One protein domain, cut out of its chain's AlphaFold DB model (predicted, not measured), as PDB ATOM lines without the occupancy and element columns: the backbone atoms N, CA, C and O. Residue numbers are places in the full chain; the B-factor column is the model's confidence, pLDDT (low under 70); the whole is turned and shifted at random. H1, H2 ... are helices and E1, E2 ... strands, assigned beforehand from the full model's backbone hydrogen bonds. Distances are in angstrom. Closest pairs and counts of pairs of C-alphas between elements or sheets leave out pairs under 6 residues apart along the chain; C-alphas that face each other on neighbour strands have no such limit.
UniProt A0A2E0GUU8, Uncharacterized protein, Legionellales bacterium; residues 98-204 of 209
ATOM      1  N   ASP A  98     -52.551  30.233  28.990       53.12
ATOM      2  CA  ASP A  98     -51.287  29.688  28.491       53.12
ATOM      3  C   ASP A  98     -51.393  28.181  28.259       53.12
ATOM      4  O   ASP A  98     -51.007  27.695  27.202       53.12
ATOM      5  N   GLU A  99     -52.018  27.462  29.196       53.81
ATOM      6  CA  GLU A  99     -52.303  26.029  29.053       53.81
ATOM      7  C   GLU A  99     -53.249  25.765  27.862       53.81
ATOM      8  O   GLU A  99     -53.056  24.800  27.130       53.81
ATOM      9  N   LEU A 100     -54.228  26.647  27.607       54.56
ATOM     10  CA  LEU A 100     -55.129  26.530  26.449       54.56
ATOM     11  C   LEU A 100     -54.429  26.805  25.113       54.56
ATOM     12  O   LEU A 100     -54.700  26.126  24.125       54.56
ATOM     13  N   LEU A 101     -53.542  27.803  25.065       62.44
ATOM     14  CA  LEU A 101     -52.787  28.115  23.854       62.44
ATOM     15  C   LEU A 101     -51.820  26.988  23.497       62.44
ATOM     16  O   LEU A 101     -51.762  26.597  22.334       62.44
ATOM     17  N   GLU A 102     -51.083  26.458  24.472       62.75
ATOM     18  CA  GLU A 102     -50.093  25.404  24.235       62.75
ATOM     19  C   GLU A 102     -50.738  24.098  23.752       62.75
ATOM     20  O   GLU A 102     -50.263  23.504  22.779       62.75
ATOM     21  N   ASP A 103     -51.855  23.689  24.360       60.34
ATOM     22  CA  ASP A 103     -52.561  22.450  24.005       60.34
ATOM     23  C   ASP A 103     -53.162  22.491  22.587       60.34
ATOM     24  O   ASP A 103     -53.299  21.452  21.932       60.34
ATOM     25  N   GLU A 104     -53.481  23.684  22.077       65.62
ATOM     26  CA  GLU A 104     -54.042  23.884  20.736       65.62
ATOM     27  C   GLU A 104     -52.987  24.318  19.690       65.62
ATOM     28  O   GLU A 104     -53.305  24.530  18.516       65.62
ATOM     29  N   GLY A 105     -51.708  24.410  20.074       71.69
ATOM     30  CA  GLY A 105     -50.604  24.753  19.170       71.69
ATOM     31  C   GLY A 105     -50.460  26.251  18.866       71.69
ATOM     32  O   GLY A 105     -49.900  26.617  17.828       71.69
ATOM     33  N   GLY A 106     -50.983  27.109  19.740       83.38
ATOM     34  CA  GLY A 106     -50.644  28.527  19.824       83.38
ATOM     35  C   GLY A 106     -49.334  28.762  20.584       83.38
ATOM     36  O   GLY A 106     -48.769  27.860  21.201       83.38
ATOM     37  N   CYS A 107     -48.827  29.989  20.529       86.44
ATOM     38  CA  CYS A 107     -47.617  30.390  21.241       86.44
ATOM     39  C   CYS A 107     -47.692  31.859  21.647       86.44
ATOM     40  O   CYS A 107     -48.195  32.688  20.889       86.44
ATOM     41  N   ARG A 108     -47.147  32.203  22.814       91.06
ATOM     42  CA  ARG A 108     -47.026  33.594  23.259       91.06
ATOM     43  C   ARG A 108     -45.693  33.845  23.945       91.06
ATOM     44  O   ARG A 108     -45.067  32.912  24.439       91.06
ATOM     45  N   THR A 109     -45.278  35.101  23.997       92.31
ATOM     46  CA  THR A 109     -44.092  35.522  24.738       92.31
ATOM     47  C   THR A 109     -44.229  36.956  25.221       92.31
ATOM     48  O   THR A 109     -44.898  37.772  24.585       92.31
ATOM     49  N   THR A 110     -43.498  37.254  26.291       93.56
ATOM     50  CA  THR A 110     -43.189  38.616  26.722       93.56
ATOM     51  C   THR A 110     -41.681  38.727  26.906       93.56
ATOM     52  O   THR A 110     -41.073  37.839  27.507       93.56
ATOM     53  N   PHE A 111     -41.057  39.771  26.368       95.25
ATOM     54  CA  PHE A 111     -39.634  40.043  26.578       95.25
ATOM     55  C   PHE A 111     -39.319  41.531  26.447       95.25
ATOM     56  O   PHE A 111     -40.040  42.274  25.789       95.25
ATOM     57  N   THR A 112     -38.212  41.954  27.049       96.44
ATOM     58  CA  THR A 112     -37.753  43.345  27.000       96.44
ATOM     59  C   THR A 112     -36.644  43.510  25.967       96.44
ATOM     60  O   THR A 112     -35.752  42.662  25.864       96.44
ATOM     61  N   VAL A 113     -36.659  44.616  25.225       95.69
ATOM     62  CA  VAL A 113     -35.575  45.001  24.313       95.69
ATOM     63  C   VAL A 113     -35.133  46.432  24.566       95.69
ATOM     64  O   VAL A 113     -35.934  47.282  24.930       95.69
ATOM     65  N   ASN A 114     -33.854  46.708  24.320       96.75
ATOM     66  CA  ASN A 114     -33.328  48.068  24.281       96.75
ATOM     67  C   ASN A 114     -33.023  48.431  22.823       96.75
ATOM     68  O   ASN A 114     -32.197  47.771  22.182       96.75
ATOM     69  N   THR A 115     -33.722  49.428  22.278       94.19
ATOM     70  CA  THR A 115     -33.627  49.798  20.858       94.19
ATOM     71  C   THR A 115     -33.774  51.302  20.642       94.19
ATOM     72  O   THR A 115     -34.277  52.029  21.493       94.19
ATOM     73  N   GLY A 116     -33.325  51.785  19.484       93.44
ATOM     74  CA  GLY A 116     -33.699  53.114  19.009       93.44
ATOM     75  C   GLY A 116     -35.128  53.116  18.469       93.44
ATOM     76  O   GLY A 116     -35.539  52.165  17.797       93.44
ATOM     77  N   MET A 117     -35.858  54.192  18.748       92.25
ATOM     78  CA  MET A 117     -37.234  54.426  18.332       92.25
ATOM     79  C   MET A 117     -37.342  55.687  17.484       92.25
ATOM     80  O   MET A 117     -36.692  56.702  17.733       92.25
ATOM     81  N   ILE A 118     -38.169  55.612  16.442       90.06
ATOM     82  CA  ILE A 118     -38.428  56.720  15.523       90.06
ATOM     83  C   ILE A 118     -39.931  56.765  15.258       90.06
ATOM     84  O   ILE A 118     -40.486  55.864  14.633       90.06
ATOM     85  N   ALA A 119     -40.590  57.838  15.689       86.38
ATOM     86  CA  ALA A 119     -41.967  58.124  15.316       86.38
ATOM     87  C   ALA A 119     -41.959  58.938  14.021       86.38
ATOM     88  O   ALA A 119     -41.312  59.988  13.936       86.38
ATOM     89  N   GLN A 120     -42.692  58.477  13.011       84.94
ATOM     90  CA  GLN A 120     -42.796  59.149  11.719       84.94
ATOM     91  C   GLN A 120     -44.256  59.331  11.316       84.94
ATOM     92  O   GLN A 120     -45.105  58.480  11.567       84.94
ATOM     93  N   ASN A 121     -44.543  60.445  10.650       83.69
ATOM     94  CA  ASN A 121     -45.794  60.662   9.938       83.69
ATOM     95  C   ASN A 121     -45.507  60.942   8.453       83.69
ATOM     96  O   ASN A 121     -44.363  60.900   8.001       83.69
ATOM     97  N   SER A 122     -46.545  61.266   7.682       84.00
ATOM     98  CA  SER A 122     -46.420  61.561   6.249       84.00
ATOM     99  C   SER A 122     -45.534  62.770   5.911       84.00
ATOM    100  O   SER A 122     -45.173  62.946   4.749       84.00
ATOM    101  N   PHE A 123     -45.176  63.599   6.895       90.19
ATOM    102  CA  PHE A 123     -44.311  64.771   6.746       90.19
ATOM    103  C   PHE A 123     -42.871  64.532   7.233       90.19
ATOM    104  O   PHE A 123     -42.025  65.407   7.046       90.19
ATOM    105  N   GLY A 124     -42.577  63.369   7.823       87.81
ATOM    106  CA  GLY A 124     -41.246  62.984   8.295       87.81
ATOM    107  C   GLY A 124     -41.218  62.544   9.760       87.81
ATOM    108  O   GLY A 124     -42.239  62.188  10.346       87.81
ATOM    109  N   THR A 125     -40.020  62.545  10.342       91.94
ATOM    110  CA  THR A 125     -39.789  62.178  11.747       91.94
ATOM    111  C   THR A 125     -40.364  63.232  12.693       91.94
ATOM    112  O   THR A 125     -40.057  64.416  12.557       91.94
ATOM    113  N   VAL A 126     -41.175  62.797  13.661       93.00
ATOM    114  CA  VAL A 126     -41.781  63.653  14.697       93.00
ATOM    115  C   VAL A 126     -41.150  63.468  16.074       93.00
ATOM    116  O   VAL A 126     -41.123  64.417  16.850       93.00
ATOM    117  N   ALA A 127     -40.610  62.283  16.357       90.75
ATOM    118  CA  ALA A 127     -39.837  62.001  17.559       90.75
ATOM    119  C   ALA A 127     -38.789  60.933  17.246       90.75
ATOM    120  O   ALA A 127     -38.999  60.081  16.378       90.75
ATOM    121  N   GLN A 128     -37.658  60.998  17.934       94.31
ATOM    122  CA  GLN A 128     -36.610  59.995  17.846       94.31
ATOM    123  C   GLN A 128     -35.881  59.930  19.179       94.31
ATOM    124  O   GLN A 128     -35.521  60.968  19.735       94.31
ATOM    125  N   GLU A 129     -35.633  58.714  19.639       94.44
ATOM    126  CA  GLU A 129     -34.941  58.445  20.887       94.44
ATOM    127  C   GLU A 129     -34.115  57.167  20.760       94.44
ATOM    128  O   GLU A 129     -34.555  56.191  20.156       94.44
ATOM    129  N   ASP A 130     -32.904  57.181  21.306       95.62
ATOM    130  CA  ASP A 130     -32.024  56.017  21.320       95.62
ATOM    131  C   ASP A 130     -32.059  55.352  22.697       95.62
ATOM    132  O   ASP A 130     -32.046  56.032  23.720       95.62
ATOM    133  N   GLY A 131     -32.009  54.020  22.721       95.44
ATOM    134  CA  GLY A 131     -31.886  53.261  23.962       95.44
ATOM    135  C   GLY A 131     -33.174  53.167  24.780       95.44
ATOM    136  O   GLY A 131     -33.091  52.982  25.994       95.44
ATOM    137  N   VAL A 132     -34.331  53.258  24.121       95.12
ATOM    138  CA  VAL A 132     -35.648  53.045  24.728       95.12
ATOM    139  C   VAL A 132     -35.775  51.578  25.125       95.12
ATOM    140  O   VAL A 132     -35.524  50.678  24.315       95.12
ATOM    141  N   GLU A 133     -36.137  51.339  26.381       97.31
ATOM    142  CA  GLU A 133     -36.472  50.013  26.885       97.31
ATOM    143  C   GLU A 133     -37.953  49.735  26.611       97.31
ATOM    144  O   GLU A 133     -38.818  50.469  27.076       97.31
ATOM    145  N   LEU A 134     -38.235  48.697  25.825       94.50
ATOM    146  CA  LEU A 134     -39.588  48.305  25.442       94.50
ATOM    147  C   LEU A 134     -39.908  46.919  25.978       94.50
ATOM    148  O   LEU A 134     -39.150  45.977  25.735       94.50
ATOM    149  N   GLU A 135     -41.058  46.774  26.620       96.25
ATOM    150  CA  GLU A 135     -41.698  45.484  26.836       96.25
ATOM    151  C   GLU A 135     -42.458  45.091  25.568       96.25
ATOM    152  O   GLU A 135     -43.257  45.864  25.049       96.25
ATOM    153  N   MET A 136     -42.180  43.901  25.038       94.25
ATOM    154  CA  MET A 136     -42.818  43.353  23.845       94.25
ATOM    155  C   MET A 136     -43.652  42.140  24.219       94.25
ATOM    156  O   MET A 136     -43.130  41.169  24.762       94.25
ATOM    157  N   ASN A 137     -44.926  42.176  23.852       93.31
ATOM    158  CA  ASN A 137     -45.895  41.110  24.016       93.31
ATOM    159  C   ASN A 137     -46.289  40.591  22.631       93.31
ATOM    160  O   ASN A 137     -46.675  41.361  21.755       93.31
ATOM    161  N   ILE A 138     -46.183  39.281  22.410       92.56
ATOM    162  CA  ILE A 138     -46.578  38.645  21.148       92.56
ATOM    163  C   ILE A 138     -47.412  37.414  21.475       92.56
ATOM    164  O   ILE A 138     -47.035  36.612  22.328       92.56
ATOM    165  N   SER A 139     -48.528  37.240  20.778       91.06
ATOM    166  CA  SER A 139     -49.382  36.061  20.894       91.06
ATOM    167  C   SER A 139     -49.810  35.600  19.511       91.06
ATOM    168  O   SER A 139     -50.216  36.404  18.677       91.06
ATOM    169  N   VAL A 140     -49.737  34.301  19.249       89.38
ATOM    170  CA  VAL A 140     -50.267  33.673  18.042       89.38
ATOM    171  C   VAL A 140     -51.203  32.561  18.480       89.38
ATOM    172  O   VAL A 140     -50.811  31.641  19.198       89.38
ATOM    173  N   GLY A 141     -52.457  32.664  18.052       84.56
ATOM    174  CA  GLY A 141     -53.481  31.679  18.350       84.56
ATOM    175  C   GLY A 141     -53.212  30.335  17.670       84.56
ATOM    176  O   GLY A 141     -52.355  30.229  16.789       84.56
ATOM    177  N   PRO A 142     -53.967  29.298  18.047       82.06
ATOM    178  CA  PRO A 142     -53.808  27.960  17.500       82.06
ATOM    179  C   PRO A 142     -54.089  27.901  15.995       82.06
ATOM    180  O   PRO A 142     -54.882  28.676  15.445       82.06
ATOM    181  N   MET A 143     -53.438  26.958  15.314       70.88
ATOM    182  CA  MET A 143     -53.640  26.748  13.882       70.88
ATOM    183  C   MET A 143     -54.992  26.066  13.646       70.88
ATOM    184  O   MET A 143     -55.193  24.917  14.029       70.88
ATOM    185  N   LYS A 144     -55.924  26.761  12.984       68.31
ATOM    186  CA  LYS A 144     -57.216  26.181  12.597       68.31
ATOM    187  C   LYS A 144     -57.104  25.486  11.241       68.31
ATOM    188  O   LYS A 144     -56.581  26.061  10.287       68.31
ATOM    189  N   GLU A 145     -57.608  24.258  11.150       64.81
ATOM    190  CA  GLU A 145     -57.639  23.501   9.896       64.81
ATOM    191  C   GLU A 145     -58.401  24.290   8.814       64.81
ATOM    192  O   GLU A 145     -59.541  24.703   9.016       64.81
ATOM    193  N   GLY A 146     -57.746  24.546   7.675       65.06
ATOM    194  CA  GLY A 146     -58.334  25.280   6.549       65.06
ATOM    195  C   GLY A 146     -58.563  26.781   6.776       65.06
ATOM    196  O   GLY A 146     -59.266  27.397   5.975       65.06
ATOM    197  N   GLY A 147     -58.001  27.372   7.839       68.81
ATOM    198  CA  GLY A 147     -58.249  28.764   8.221       68.81
ATOM    199  C   GLY A 147     -57.001  29.645   8.318       68.81
ATOM    200  O   GLY A 147     -55.873  29.170   8.428       68.81
ATOM    201  N   LEU A 148     -57.243  30.958   8.323       73.88
ATOM    202  CA  LEU A 148     -56.263  31.976   8.702       73.88
ATOM    203  C   LEU A 148     -55.953  31.845  10.197       73.88
ATOM    204  O   LEU A 148     -56.847  31.987  11.037       73.88
ATOM    205  N   GLN A 149     -54.688  31.609  10.524       86.81
ATOM    206  CA  GLN A 149     -54.193  31.700  11.892       86.81
ATOM    207  C   GLN A 149     -53.938  33.179  12.207       86.81
ATOM    208  O   GLN A 149     -53.441  33.927  11.366       86.81
ATOM    209  N   ARG A 150     -54.334  33.622  13.401       88.75
ATOM    210  CA  ARG A 150     -54.243  35.025  13.818       88.75
ATOM    211  C   ARG A 150     -53.366  35.158  15.048       88.75
ATOM    212  O   ARG A 150     -53.381  34.287  15.914       88.75
ATOM    213  N   GLY A 151     -52.653  36.264  15.128       90.88
ATOM    214  CA  GLY A 151     -51.917  36.687  16.301       90.88
ATOM    215  C   GLY A 151     -52.062  38.181  16.532       90.88
ATOM    216  O   GLY A 151     -52.745  38.879  15.782       90.88
ATOM    217  N   CYS A 152     -51.406  38.657  17.572       92.12
ATOM    218  CA  CYS A 152     -51.245  40.060  17.874       92.12
ATOM    219  C   CYS A 152     -49.854  40.321  18.443       92.12
ATOM    220  O   CYS A 152     -49.170  39.416  18.934       92.12
ATOM    221  N   PHE A 153     -49.455  41.579  18.371       93.75
ATOM    222  CA  PHE A 153     -48.328  42.112  19.099       93.75
ATOM    223  C   PHE A 153     -48.724  43.420  19.776       93.75
ATOM    224  O   PHE A 153     -49.613  44.133  19.310       93.75
ATOM    225  N   GLU A 154     -48.018  43.735  20.845       94.00
ATOM    226  CA  GLU A 154     -48.073  45.003  21.557       94.00
ATOM    227  C   GLU A 154     -46.669  45.289  22.085       94.00
ATOM    228  O   GLU A 154     -45.968  44.371  22.517       94.00
ATOM    229  N   TYR A 155     -46.224  46.538  22.027       92.25
ATOM    230  CA  TYR A 155     -45.020  46.949  22.730       92.25
ATOM    231  C   TYR A 155     -45.134  48.359  23.283       92.25
ATOM    232  O   TYR A 155     -45.718  49.239  22.644       92.25
ATOM    233  N   TYR A 156     -44.532  48.559  24.452       93.75
ATOM    234  CA  TYR A 156     -44.520  49.842  25.138       93.75
ATOM    235  C   TYR A 156     -43.283  50.053  26.008       93.75
ATOM    236  O   TYR A 156     -42.658  49.093  26.455       93.75
ATOM    237  N   ASP A 157     -42.935  51.313  26.246       93.12
ATOM    238  CA  ASP A 157     -42.027  51.723  27.317       93.12
ATOM    239  C   ASP A 157     -42.775  51.911  28.652       93.12
ATOM    240  O   ASP A 157     -44.004  51.836  28.711       93.12
ATOM    241  N   GLU A 158     -42.035  52.145  29.741       89.94
ATOM    242  CA  GLU A 158     -42.594  52.270  31.102       89.94
ATOM    243  C   GLU A 158     -43.692  53.346  31.200       89.94
ATOM    244  O   GLU A 158     -44.712  53.137  31.860       89.94
ATOM    245  N   ASP A 159     -43.511  54.470  30.502       88.62
ATOM    246  CA  ASP A 159     -44.426  55.614  30.524       88.62
ATOM    247  C   ASP A 159     -45.490  55.577  29.405       88.62
ATOM    248  O   ASP A 159     -46.361  56.455  29.343       88.62
ATOM    249  N   CYS A 160     -45.466  54.554  28.540       84.50
ATOM    250  CA  CYS A 160     -46.320  54.416  27.354       84.50
ATOM    251  C   CYS A 160     -46.237  55.616  26.385       84.50
ATOM    252  O   CYS A 160     -47.210  55.928  25.686       84.50
ATOM    253  N   GLU A 161     -45.096  56.307  26.338       88.44
ATOM    254  CA  GLU A 161     -44.816  57.342  25.339       88.44
ATOM    255  C   GLU A 161     -44.524  56.710  23.974       88.44
ATOM    256  O   GLU A 161     -44.973  57.204  22.933       88.44
ATOM    257  N   TRP A 162     -43.833  55.571  23.984       90.75
ATOM    258  CA  TRP A 162     -43.594  54.739  22.817       90.75
ATOM    259  C   TRP A 162     -44.533  53.548  22.866       90.75
ATOM    260  O   TRP A 162     -44.283  52.615  23.607       90.75
ATOM    261  N   TYR A 163     -45.591  53.556  22.056       90.00
ATOM    262  CA  TYR A 163     -46.587  52.481  22.020       90.00
ATOM    263  C   TYR A 163     -46.896  52.056  20.588       90.00
ATOM    264  O   TYR A 163     -47.109  52.906  19.714       90.00
ATOM    265  N   ALA A 164     -46.997  50.750  20.350       89.38
ATOM    266  CA  ALA A 164     -47.729  50.238  19.201       89.38
ATOM    267  C   ALA A 164     -48.349  48.870  19.481       89.38
ATOM    268  O   ALA A 164     -47.801  48.056  20.218       89.38
ATOM    269  N   GLU A 165     -49.446  48.598  18.787       90.75
ATOM    270  CA  GLU A 165     -50.135  47.315  18.777       90.75
ATOM    271  C   GLU A 165     -50.521  46.945  17.346       90.75
ATOM    272  O   GLU A 165     -50.608  47.811  16.466       90.75
ATOM    273  N   GLY A 166     -50.788  45.665  17.112       91.06
ATOM    274  CA  GLY A 166     -51.265  45.221  15.816       91.06
ATOM    275  C   GLY A 166     -51.594  43.738  15.734       91.06
ATOM    276  O   GLY A 166     -51.125  42.924  16.526       91.06
ATOM    277  N   GLY A 167     -52.411  43.379  14.751       91.94
ATOM    278  CA  GLY A 167     -52.690  42.014  14.348       91.94
ATOM    279  C   GLY A 167     -51.571  41.400  13.509       91.94
ATOM    280  O   GLY A 167     -50.793  42.080  12.840       91.94
ATOM    281  N   LEU A 168     -51.513  40.072  13.539       93.56
ATOM    282  CA  LEU A 168     -50.669  39.229  12.700       93.56
ATOM    283  C   LEU A 168     -51.573  38.210  12.001       93.56
ATOM    284  O   LEU A 168     -52.387  37.555  12.658       93.56
ATOM    285  N   TRP A 169     -51.423  38.033  10.691       92.50
ATOM    286  CA  TRP A 169     -52.187  37.055   9.916       92.50
ATOM    287  C   TRP A 169     -51.264  36.056   9.252       92.50
ATOM    288  O   TRP A 169     -50.294  36.419   8.585       92.50
ATOM    289  N   PHE A 170     -51.610  34.784   9.406       91.56
ATOM    290  CA  PHE A 170     -50.812  33.676   8.923       91.56
ATOM    291  C   PHE A 170     -51.633  32.723   8.058       91.56
ATOM    292  O   PHE A 170     -52.752  32.336   8.410       91.56
ATOM    293  N   GLU A 171     -51.021  32.260   6.972       89.94
ATOM    294  CA  GLU A 171     -51.490  31.133   6.169       89.94
ATOM    295  C   GLU A 171     -50.434  30.031   6.210       89.94
ATOM    296  O   GLU A 171     -49.294  30.236   5.806       89.94
ATOM    297  N   ASN A 172     -50.779  28.842   6.717       87.69
ATOM    298  CA  ASN A 172     -49.839  27.714   6.821       87.69
ATOM    299  C   ASN A 172     -48.499  28.088   7.492       87.69
ATOM    300  O   ASN A 172     -47.425  27.690   7.029       87.69
ATOM    301  N   ARG A 173     -48.574  28.861   8.586       89.31
ATOM    302  CA  ARG A 173     -47.428  29.412   9.334       89.31
ATOM    303  C   ARG A 173     -46.560  30.411   8.558       89.31
ATOM    304  O   ARG A 173     -45.458  30.724   8.998       89.31
ATOM    305  N   GLU A 174     -47.018  30.915   7.422       92.88
ATOM    306  CA  GLU A 174     -46.401  32.038   6.718       92.88
ATOM    307  C   GLU A 174     -47.126  33.323   7.093       92.88
ATOM    308  O   GLU A 174     -48.346  33.384   6.972       92.88
ATOM    309  N   LEU A 175     -46.394  34.328   7.582       93.44
ATOM    310  CA  LEU A 175     -46.955  35.651   7.840       93.44
ATOM    311  C   LEU A 175     -47.323  36.272   6.491       93.44
ATOM    312  O   LEU A 175     -46.435  36.530   5.679       93.44
ATOM    313  N   VAL A 176     -48.614  36.486   6.257       92.81
ATOM    314  CA  VAL A 176     -49.140  37.046   5.003       92.81
ATOM    315  C   VAL A 176     -49.509  38.517   5.137       92.81
ATOM    316  O   VAL A 176     -49.431  39.255   4.155       92.81
ATOM    317  N   ASP A 177     -49.873  38.943   6.346       92.38
ATOM    318  CA  ASP A 177     -50.256  40.319   6.642       92.38
ATOM    319  C   ASP A 177     -50.011  40.651   8.120       92.38
ATOM    320  O   ASP A 177     -49.916  39.753   8.965       92.38
ATOM    321  N   PHE A 178     -49.910  41.936   8.437       93.06
ATOM    322  CA  PHE A 178     -49.817  42.445   9.802       93.06
ATOM    323  C   PHE A 178     -50.269  43.903   9.862       93.06
ATOM    324  O   PHE A 178     -50.153  44.648   8.889       93.06
ATOM    325  N   ASP A 179     -50.733  44.335  11.030       87.31
ATOM    326  CA  ASP A 179     -51.051  45.739  11.236       87.31
ATOM    327  C   ASP A 179     -49.761  46.536  11.392       87.31
ATOM    328  O   ASP A 179     -48.935  46.295  12.272       87.31
ATOM    329  N   GLY A 180     -49.587  47.502  10.503       72.75
ATOM    330  CA  GLY A 180     -48.426  48.371  10.479       72.75
ATOM    331  C   GLY A 180     -48.371  49.122   9.160       72.75
ATOM    332  O   GLY A 180     -48.601  48.567   8.092       72.75
ATOM    333  N   SER A 181     -48.076  50.416   9.216       60.16
ATOM    334  CA  SER A 181     -48.022  51.256   8.012       60.16
ATOM    335  C   SER A 181     -46.694  51.154   7.257       60.16
ATOM    336  O   SER A 181     -46.635  51.554   6.095       60.16
ATOM    337  N   TYR A 182     -45.637  50.626   7.889       69.56
ATOM    338  CA  TYR A 182     -44.281  50.672   7.332       69.56
ATOM    339  C   TYR A 182     -43.541  49.335   7.410       69.56
ATOM    340  O   TYR A 182     -43.185  48.779   6.373       69.56
ATOM    341  N   SER A 183     -43.293  48.815   8.613       85.19
ATOM    342  CA  SER A 183     -42.532  47.578   8.802       85.19
ATOM    343  C   SER A 183     -42.816  46.943  10.154       85.19
ATOM    344  O   SER A 183     -42.963  47.648  11.152       85.19
ATOM    345  N   LEU A 184     -42.813  45.617  10.189       90.94
ATOM    346  CA  LEU A 184     -42.829  44.835  11.412       90.94
ATOM    347  C   LEU A 184     -41.501  45.018  12.155       90.94
ATOM    348  O   LEU A 184     -40.431  45.032  11.539       90.94
ATOM    349  N   SER A 185     -41.560  45.125  13.482       90.38
ATOM    350  CA  SER A 185     -40.361  45.134  14.322       90.38
ATOM    351  C   SER A 185     -39.513  43.887  14.058       90.38
ATOM    352  O   SER A 185     -40.028  42.764  14.047       90.38
ATOM    353  N   LYS A 186     -38.195  44.068  13.892       91.69
ATOM    354  CA  LYS A 186     -37.257  42.952  13.707       91.69
ATOM    355  C   LYS A 186     -37.358  41.944  14.853       91.69
ATOM    356  O   LYS A 186     -37.310  40.751  14.601       91.69
ATOM    357  N   TYR A 187     -37.541  42.411  16.086       94.19
ATOM    358  CA  TYR A 187     -37.631  41.544  17.262       94.19
ATOM    359  C   TYR A 187     -38.861  40.626  17.217       94.19
ATOM    360  O   TYR A 187     -38.772  39.453  17.570       94.19
ATOM    361  N   ILE A 188     -39.989  41.133  16.705       94.12
ATOM    362  CA  ILE A 188     -41.194  40.326  16.474       94.12
ATOM    363  C   ILE A 188     -40.934  39.312  15.355       94.12
ATOM    364  O   ILE A 188     -41.258  38.135  15.496       94.12
ATOM    365  N   ALA A 189     -40.319  39.750  14.251       94.44
ATOM    366  CA  ALA A 189     -39.984  38.875  13.131       94.44
ATOM    367  C   ALA A 189     -39.019  37.745  13.534       94.44
ATOM    368  O   ALA A 189     -39.253  36.594  13.168       94.44
ATOM    369  N   ASP A 190     -37.972  38.056  14.301       94.56
ATOM    370  CA  ASP A 190     -36.998  37.087  14.808       94.56
ATOM    371  C   ASP A 190     -37.687  36.035  15.679       94.56
ATOM    372  O   ASP A 190     -37.536  34.841  15.423       94.56
ATOM    373  N   TRP A 191     -38.510  36.463  16.643       95.12
ATOM    374  CA  TRP A 191     -39.240  35.534  17.502       95.12
ATOM    375  C   TRP A 191     -40.180  34.626  16.697       95.12
ATOM    376  O   TRP A 191     -40.187  33.412  16.894       95.12
ATOM    377  N   LEU A 192     -40.928  35.173  15.730       93.62
ATOM    378  CA  LEU A 192     -41.783  34.374  14.844       93.62
ATOM    379  C   LEU A 192     -40.971  33.325  14.065       93.62
ATOM    380  O   LEU A 192     -41.390  32.168  13.966       93.62
ATOM    381  N   ILE A 193     -39.801  33.695  13.539       94.12
ATOM    382  CA  ILE A 193     -38.897  32.773  12.836       94.12
ATOM    383  C   ILE A 193     -38.399  31.672  13.781       94.12
ATOM    384  O   ILE A 193     -38.422  30.498  13.407       94.12
ATOM    385  N   GLU A 194     -38.005  32.018  15.009       93.44
ATOM    386  CA  GLU A 194     -37.579  31.061  16.038       93.44
ATOM    387  C   GLU A 194     -38.686  30.068  16.406       93.44
ATOM    388  O   GLU A 194     -38.413  28.882  16.591       93.44
ATOM    389  N   GLN A 195     -39.944  30.517  16.432       91.44
ATOM    390  CA  GLN A 195     -41.093  29.637  16.644       91.44
ATOM    391  C   GLN A 195     -41.407  28.753  15.428       91.44
ATOM    392  O   GLN A 195     -42.230  27.846  15.537       91.44
ATOM    393  N   GLY A 196     -40.766  28.975  14.274       91.19
ATOM    394  CA  GLY A 196     -40.941  28.199  13.042       91.19
ATOM    395  C   GLY A 196     -41.970  28.780  12.069       91.19
ATOM    396  O   GLY A 196     -42.513  28.045  11.240       91.19
ATOM    397  N   PHE A 197     -42.303  30.067  12.182       92.06
ATOM    398  CA  PHE A 197     -43.077  30.782  11.165       92.06
ATOM    399  C   PHE A 197     -42.172  31.265  10.029       92.06
ATOM    400  O   PHE A 197     -40.992  31.558  10.215       92.06
ATOM    401  N   LYS A 198     -42.733  31.372   8.825       94.31
ATOM    402  CA  LYS A 198     -42.064  31.997   7.682       94.31
ATOM    403  C   LYS A 198     -42.414  33.477   7.666       94.31
ATOM    404  O   LYS A 198     -43.583  33.828   7.533       94.31
ATOM    405  N   VAL A 199     -41.406  34.337   7.764       93.62
ATOM    406  CA  VAL A 199     -41.577  35.793   7.707       93.62
ATOM    407  C   VAL A 199     -40.732  36.342   6.564       93.62
ATOM    408  O   VAL A 199     -39.515  36.159   6.535       93.62
ATOM    409  N   SER A 200     -41.369  37.014   5.603       91.00
ATOM    410  CA  SER A 200     -40.652  37.631   4.484       91.00
ATOM    411  C   SER A 200     -39.726  38.754   4.979       91.00
ATOM    412  O   SER A 200     -40.189  39.630   5.713       91.00
ATOM    413  N   PRO A 201     -38.455  38.820   4.529       85.69
ATOM    414  CA  PRO A 201     -37.534  39.908   4.875       85.69
ATOM    415  C   PRO A 201     -38.058  41.299   4.501       85.69
ATOM    416  O   PRO A 201     -37.697  42.292   5.129       85.69
ATOM    417  N   ILE A 202     -38.944  41.371   3.500       84.25
ATOM    418  CA  ILE A 202     -39.576  42.617   3.045       84.25
ATOM    419  C   ILE A 202     -40.374  43.278   4.175       84.25
ATOM    420  O   ILE A 202     -40.431  44.502   4.227       84.25
ATOM    421  N   TYR A 203     -40.946  42.496   5.095       81.81
ATOM    422  CA  TYR A 203     -41.793  43.027   6.160       81.81
ATOM    423  C   TYR A 203     -41.023  43.751   7.263       81.81
ATOM    424  O   TYR A 203     -41.601  44.603   7.920       81.81
ATOM    425  N   TRP A 204     -39.735  43.464   7.455       77.75
ATOM    426  CA  TRP A 204     -38.934  44.029   8.553       77.75
ATOM    427  C   TRP A 204     -37.612  44.658   8.082       77.75
ATOM    428  O   TRP A 204     -36.741  44.981   8.886       77.75
TER     429      TRP A 204
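AT A GLANCE: This is residues 98 to 204 of the 209 residues of an uncharacterized protein of Legionellales bacterium (UniProt A0A2E0GUU8). One twisted five-stranded sheet, curled like part of a barrel, curls round the helix H2. The first two strands, E1 and E2, form a long hairpin that bends sharply, and its tip at Phe 123 makes one end of the longest axis; the short helix H1, at the other end, only grazes the sheet. The printed part has 107 residues, with named elements in the order H1 E1 E2 E3 E4 E5 H2. The sheet, order E1 - E2 - E3 - E4 - E5, is antiparallel throughout, and the class is mixed, helices and strands. The whole is compact, with a radius of gyration of the C-alphas of 14.6 A, yet elongated, spanning 43 by 27 by 18 A.

HOW THE PARTS SIT: H1, residues 98 to 103, comes closest to E1, residues 107 to 121, at the C-alphas of Leu 101 and Cys 107, 6.2 A apart. E1 bends by 92 degrees at residue 114. E2, residues 124 to 140, bends by 99 degrees at residue 130 and forms a hairpin with E1, with N 109 and O 138 at 2.9 A and N 117 and O 129 at 2.8 A. E3, residues 149 to 156, is antiparallel to E2 at 133 degrees between directions, with N 137 and O 154 at 2.8 A. E4, residues 163 to 171, forms a hairpin with E3, with N 153 and O 166 at 2.8 A. E5, residues 174 to 178, forms a hairpin with E4, with N 171 and O 174 at 2.9 A. These five strands form a meander, each strand the antiparallel neighbour of the one before; E1 and E5 are its edge strands and are apart. H2, residues 186 to 194, is on the sheet: its closest C-alpha pair with E2 is Ile 138 and Ile 188, 7.3 A, and with E3 Phe 153 and Ile 188, 7.8 A. H2 is near E1 and near E5, with 9 and 5 pairs of C-alphas within 10 A. H1 and H2 are apart. In H1 and H2, every O i to N i+4 pair is within hydrogen-bond range.

IN THESE COORDINATES: H1 begins at C-alpha 98, (-51.287, 29.688, 28.491). From first to last C-alpha, H1 measures 8.6 A, E1 32.4 A, E2 32.2 A, E3 24.5 A, E4 27.0 A, E5 11.4 A and H2 12.1 A. E1 ends at C-alpha 121, (-45.794, 60.662, 9.938), and H2 ends at C-alpha 194, (-37.579, 31.061, 16.038).

THE WHOLE: The two C-alphas farthest apart are those of Asp 103 and Phe 123, 46.4 A. The printed part has no cut, and no link between named elements is long. The mean pLDDT of the printed part is 86.9; residues 98 to 104, 144 to 147 and 181 to 182 are under 70.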